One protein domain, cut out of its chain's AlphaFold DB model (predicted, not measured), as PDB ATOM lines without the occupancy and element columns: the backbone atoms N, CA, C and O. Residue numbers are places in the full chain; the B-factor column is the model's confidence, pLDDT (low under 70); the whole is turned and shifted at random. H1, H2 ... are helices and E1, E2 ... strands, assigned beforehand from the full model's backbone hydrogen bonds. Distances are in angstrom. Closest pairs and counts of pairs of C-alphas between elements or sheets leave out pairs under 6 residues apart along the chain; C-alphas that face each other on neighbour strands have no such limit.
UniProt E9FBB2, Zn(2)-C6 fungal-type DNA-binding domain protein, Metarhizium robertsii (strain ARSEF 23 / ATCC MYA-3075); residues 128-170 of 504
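Overview. This is residues 128 to 170 of the 504 residues of the protein "Zn(2)-C6 fungal-type DNA-binding domain protein" of Metarhizium robertsii (strain ARSEF 23 / ATCC MYA-3075) (UniProt E9FBB2). Look for one helix, H1, with a short strand, E1, at its first end making a corner with it, and a long unnamed tail, residues 156 to 170, that folds back from the other end of H1 toward E1. The first and last printed C-alphas, those of Lys 128 and Val 170, are 7.7 A apart. The printed part has 43 residues with one named strand and then one named helix, mostly helix by class, though under half of the residues are in named elements. It is loose, with a radius of gyration of the C-alphas of 11.5 A, and only just elongated, spanning 33 by 22 by 12 A.

Arrangement. Start from H1, residues 140 to 155, where every O i to N i+4 pair is within hydrogen-bond range. A tight link of 4 residues joins it to E1, residues 132 to 135, which pairs with no named strand. Their closest C-alphas, those of Leu 135 and Ser 142, are 7.9 A apart.

Along the chain. Find C-alpha 140 at (139.599, 123.153, 147.147); from there H1 runs 21.9 A to C-alpha 155 at (161.230, 119.674, 146.727). E1 begins at C-alpha 132, (139.095, 132.413, 161.854), and is 9.6 A long.

Size, cuts and confidence. The C-alphas farthest apart, those of Lys 129 and Thr 154, are 34.4 A apart. The printed part has no cut. The model's pLDDT averages 79.7 over the printed part and is under 70 at residues 165, 167 and 168.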
ATOM      1  N   LYS A 128     138.874 138.690 155.817       73.25
ATOM      2  CA  LYS A 128     139.428 140.050 155.662       73.25
ATOM      3  C   LYS A 128     139.528 140.854 156.970       73.25
ATOM      4  O   LYS A 128     140.223 141.862 157.010       73.25
ATOM      5  N   LYS A 129     138.820 140.447 158.027       77.06
ATOM      6  CA  LYS A 129     138.830 141.080 159.354       77.06
ATOM      7  C   LYS A 129     139.771 140.360 160.333       77.06
ATOM      8  O   LYS A 129     139.794 140.723 161.507       77.06
ATOM      9  N   GLY A 130     140.519 139.350 159.881       75.12
ATOM     10  CA  GLY A 130     141.414 138.546 160.713       75.12
ATOM     11  C   GLY A 130     140.692 137.551 161.627       75.12
ATOM     12  O   GLY A 130     141.256 137.129 162.634       75.12
ATOM     13  N   ARG A 131     139.438 137.191 161.331       81.38
ATOM     14  CA  ARG A 131     138.663 136.200 162.094       81.38
ATOM     15  C   ARG A 131     138.819 134.821 161.471       81.38
ATOM     16  O   ARG A 131     138.690 134.680 160.260       81.38
ATOM     17  N   PHE A 132     139.014 133.803 162.302       81.81
ATOM     18  CA  PHE A 132     139.095 132.413 161.854       81.81
ATOM     19  C   PHE A 132     137.739 131.892 161.373       81.81
ATOM     20  O   PHE A 132     136.782 131.853 162.142       81.81
ATOM     21  N   MET A 133     137.686 131.458 160.119       84.19
ATOM     22  CA  MET A 133     136.568 130.800 159.454       84.19
ATOM     23  C   MET A 133     136.925 129.340 159.201       84.19
ATOM     24  O   MET A 133     138.017 129.037 158.729       84.19
ATOM     25  N   TYR A 134     135.990 128.442 159.489       84.69
ATOM     26  CA  TYR A 134     136.154 127.022 159.207       84.69
ATOM     27  C   TYR A 134     135.932 126.721 157.723       84.69
ATOM     28  O   TYR A 134     134.943 127.180 157.133       84.69
ATOM     29  N   LEU A 135     136.838 125.925 157.167       82.69
ATOM     30  CA  LEU A 135     136.763 125.320 155.851       82.69
ATOM     31  C   LEU A 135     137.068 123.825 156.003       82.69
ATOM     32  O   LEU A 135     138.085 123.474 156.607       82.69
ATOM     33  N   GLY A 136     136.185 122.961 155.516       81.69
ATOM     34  CA  GLY A 136     136.384 121.517 155.651       81.69
ATOM     35  C   GLY A 136     137.127 120.882 154.489       81.69
ATOM     36  O   GLY A 136     137.619 121.547 153.575       81.69
ATOM     37  N   ASP A 137     137.192 119.561 154.550       75.38
ATOM     38  CA  ASP A 137     138.147 118.747 153.798       75.38
ATOM     39  C   ASP A 137     137.787 118.633 152.312       75.38
ATOM     40  O   ASP A 137     138.683 118.516 151.480       75.38
ATOM     41  N   SER A 138     136.503 118.769 151.956       78.56
ATOM     42  CA  SER A 138     136.056 118.802 150.556       78.56
ATOM     43  C   SER A 138     136.324 120.120 149.837       78.56
ATOM     44  O   SER A 138     136.184 120.187 148.620       78.56
ATOM     45  N   ALA A 139     136.731 121.173 150.546       80.94
ATOM     46  CA  ALA A 139     136.991 122.452 149.908       80.94
ATOM     47  C   ALA A 139     138.335 122.459 149.159       80.94
ATOM     48  O   ALA A 139     139.354 121.997 149.669       80.94
ATOM     49  N   ASN A 140     138.395 123.111 147.999       76.06
ATOM     50  CA  ASN A 140     139.599 123.153 147.147       76.06
ATOM     51  C   ASN A 140     140.880 123.644 147.859       76.06
ATOM     52  O   ASN A 140     141.957 123.101 147.606       76.06
ATOM     53  N   PRO A 141     140.834 124.640 148.775       73.88
ATOM     54  CA  PRO A 141     142.007 125.024 149.562       73.88
ATOM     55  C   PRO A 141     142.591 123.893 150.424       73.88
ATOM     56  O   PRO A 141     143.780 123.947 150.754       73.88
ATOM     57  N   SER A 142     141.786 122.890 150.785       72.69
ATOM     58  CA  SER A 142     142.210 121.685 151.505       72.69
ATOM     59  C   SER A 142     143.008 120.766 150.574       72.69
ATOM     60  O   SER A 142     144.129 120.388 150.913       72.69
ATOM     61  N   PHE A 143     142.542 120.542 149.340       75.88
ATOM     62  CA  PHE A 143     143.298 119.809 148.315       75.88
ATOM     63  C   PHE A 143     144.623 120.495 147.943       75.88
ATOM     64  O   PHE A 143     145.688 119.873 147.971       75.88
ATOM     65  N   LEU A 144     144.599 121.812 147.699       78.50
ATOM     66  CA  LEU A 144     145.814 122.594 147.436       78.50
ATOM     67  C   LEU A 144     146.821 122.510 148.587       78.50
ATOM     68  O   LEU A 144     148.028 122.619 148.371       78.50
ATOM     69  N   GLN A 145     146.353 122.329 149.822       75.62
ATOM     70  CA  GLN A 145     147.246 122.139 150.954       75.62
ATOM     71  C   GLN A 145     147.936 120.777 150.931       75.62
ATOM     72  O   GLN A 145     149.125 120.722 151.245       75.62
ATOM     73  N   SER A 146     147.222 119.716 150.556       77.94
ATOM     74  CA  SER A 146     147.805 118.385 150.368       77.94
ATOM     75  C   SER A 146     148.897 118.419 149.299       77.94
ATOM     76  O   SER A 146     150.005 117.946 149.549       77.94
ATOM     77  N   ILE A 147     148.648 119.103 148.174       83.00
ATOM     78  CA  ILE A 147     149.662 119.321 147.129       83.00
ATOM     79  C   ILE A 147     150.862 120.095 147.688       83.00
ATOM     80  O   ILE A 147     152.002 119.672 147.527       83.00
ATOM     81  N   ARG A 148     150.642 121.215 148.387       83.00
ATOM     82  CA  ARG A 148     151.738 122.015 148.969       83.00
ATOM     83  C   ARG A 148     152.564 121.241 149.992       83.00
ATOM     84  O   ARG A 148     153.774 121.438 150.061       83.00
ATOM     85  N   ARG A 149     151.928 120.382 150.793       81.81
ATOM     86  CA  ARG A 149     152.616 119.503 151.747       81.81
ATOM     87  C   ARG A 149     153.505 118.507 151.005       81.81
ATOM     88  O   ARG A 149     154.690 118.437 151.313       81.81
ATOM     89  N   LEU A 150     152.968 117.845 149.983       84.62
ATOM     90  CA  LEU A 150     153.716 116.913 149.140       84.62
ATOM     91  C   LEU A 150     154.904 117.592 148.441       84.62
ATOM     92  O   LEU A 150     156.018 117.069 148.444       84.62
ATOM     93  N   VAL A 151     154.700 118.787 147.880       87.69
ATOM     94  CA  VAL A 151     155.775 119.565 147.244       87.69
ATOM     95  C   VAL A 151     156.836 119.969 148.266       87.69
ATOM     96  O   VAL A 151     158.021 119.865 147.971       87.69
ATOM     97  N   ARG A 152     156.454 120.359 149.490       87.62
ATOM     98  CA  ARG A 152     157.428 120.669 150.549       87.62
ATOM     99  C   ARG A 152     158.279 119.457 150.922       87.62
ATOM    100  O   ARG A 152     159.478 119.607 151.127       87.62
ATOM    101  N   GLU A 153     157.664 118.284 151.033       89.81
ATOM    102  CA  GLU A 153     158.346 117.038 151.403       89.81
ATOM    103  C   GLU A 153     159.293 116.546 150.297       89.81
ATOM    104  O   GLU A 153     160.349 115.994 150.595       89.81
ATOM    105  N   THR A 154     158.948 116.783 149.028       92.19
ATOM    106  CA  THR A 154     159.724 116.305 147.869       92.19
ATOM    107  C   THR A 154     160.751 117.311 147.345       92.19
ATOM    108  O   THR A 154     161.837 116.911 146.936       92.19
ATOM    109  N   GLN A 155     160.429 118.607 147.348       90.56
ATOM    110  CA  GLN A 155     161.230 119.674 146.727       90.56
ATOM    111  C   GLN A 155     161.713 120.741 147.722       90.56
ATOM    112  O   GLN A 155     162.549 121.571 147.368       90.56
ATOM    113  N   GLY A 156     161.235 120.720 148.970       86.62
ATOM    114  CA  GLY A 156     161.595 121.706 149.987       86.62
ATOM    115  C   GLY A 156     160.756 122.996 149.941       86.62
ATOM    116  O   GLY A 156     159.718 123.059 149.279       86.62
ATOM    117  N   PRO A 157     161.147 124.028 150.712       89.12
ATOM    118  CA  PRO A 157     160.445 125.310 150.755       89.12
ATOM    119  C   PRO A 157     160.545 126.055 149.417       89.12
ATOM    120  O   PRO A 157     161.521 125.927 148.681       89.12
ATOM    121  N   GLY A 158     159.537 126.867 149.107       86.12
ATOM    122  CA  GLY A 158     159.446 127.554 147.822       86.12
ATOM    123  C   GLY A 158     158.221 128.464 147.727       86.12
ATOM    124  O   GLY A 158     157.298 128.340 148.532       86.12
ATOM    125  N   PRO A 159     158.154 129.360 146.727       84.25
ATOM    126  CA  PRO A 159     157.107 130.383 146.634       84.25
ATOM    127  C   PRO A 159     155.684 129.809 146.532       84.25
ATOM    128  O   PRO A 159     154.737 130.422 147.011       84.25
ATOM    129  N   PHE A 160     155.524 128.613 145.955       83.38
ATOM    130  CA  PHE A 160     154.240 127.903 145.909       83.38
ATOM    131  C   PHE A 160     153.811 127.344 147.280       83.38
ATOM    132  O   PHE A 160     152.625 127.342 147.630       83.38
ATOM    133  N   VAL A 161     154.786 126.856 148.047       82.31
ATOM    134  CA  VAL A 161     154.615 126.191 149.343       82.31
ATOM    135  C   VAL A 161     154.412 127.218 150.466       82.31
ATOM    136  O   VAL A 161     153.564 127.026 151.343       82.31
ATOM    137  N   ASP A 162     155.154 128.323 150.403       80.44
ATOM    138  CA  ASP A 162     155.217 129.392 151.405       80.44
ATOM    139  C   ASP A 162     154.434 130.646 150.975       80.44
ATOM    140  O   ASP A 162     154.780 131.771 151.330       80.44
ATOM    141  N   ASP A 163     153.358 130.447 150.209       78.69
ATOM    142  CA  ASP A 163     152.464 131.510 149.748       78.69
ATOM    143  C   ASP A 163     151.921 132.341 150.939       78.69
ATOM    144  O   ASP A 163     151.215 131.795 151.800       78.69
ATOM    145  N   PRO A 164     152.190 133.662 151.000       71.88
ATOM    146  CA  PRO A 164     151.756 134.525 152.099       71.88
ATOM    147  C   PRO A 164     150.235 134.709 152.171       71.88
ATOM    148  O   PRO A 164     149.717 135.079 153.224       71.88
ATOM    149  N   LEU A 165     149.498 134.435 151.088       69.75
ATOM    150  CA  LEU A 165     148.034 134.485 151.059       69.75
ATOM    151  C   LEU A 165     147.386 133.168 151.501       69.75
ATOM    152  O   LEU A 165     146.171 133.119 151.686       69.75
ATOM    153  N   ARG A 166     148.174 132.118 151.771       70.62
ATOM    154  CA  ARG A 166     147.695 130.818 152.268       70.62
ATOM    155  C   ARG A 166     146.703 130.903 153.442       70.62
ATOM    156  O   ARG A 166     145.739 130.129 153.424       70.62
ATOM    157  N   PRO A 167     146.903 131.738 154.483       62.66
ATOM    158  CA  PRO A 167     145.984 131.793 155.612       62.66
ATOM    159  C   PRO A 167     144.770 132.686 155.349       62.66
ATOM    160  O   PRO A 167     143.909 132.749 156.218       62.66
ATOM    161  N   ALA A 168     144.682 133.382 154.211       68.75
ATOM    162  CA  ALA A 168     143.637 134.359 153.939       68.75
ATOM    163  C   ALA A 168     142.558 133.804 153.005       68.75
ATOM    164  O   ALA A 168     142.822 133.181 151.980       68.75
ATOM    165  N   MET A 169     141.309 134.077 153.352       71.69
ATOM    166  CA  MET A 169     140.167 133.766 152.518       71.69
ATOM    167  C   MET A 169     139.928 134.944 151.579       71.69
ATOM    168  O   MET A 169     139.614 136.057 152.014       71.69
ATOM    169  N   VAL A 170     140.062 134.695 150.282       71.62
ATOM    170  CA  VAL A 170     139.830 135.709 149.256       71.62
ATOM    171  C   VAL A 170     138.322 135.842 149.019       71.62
ATOM    172  O   VAL A 170     137.735 135.111 148.230       71.62
TER     173      VAL A 170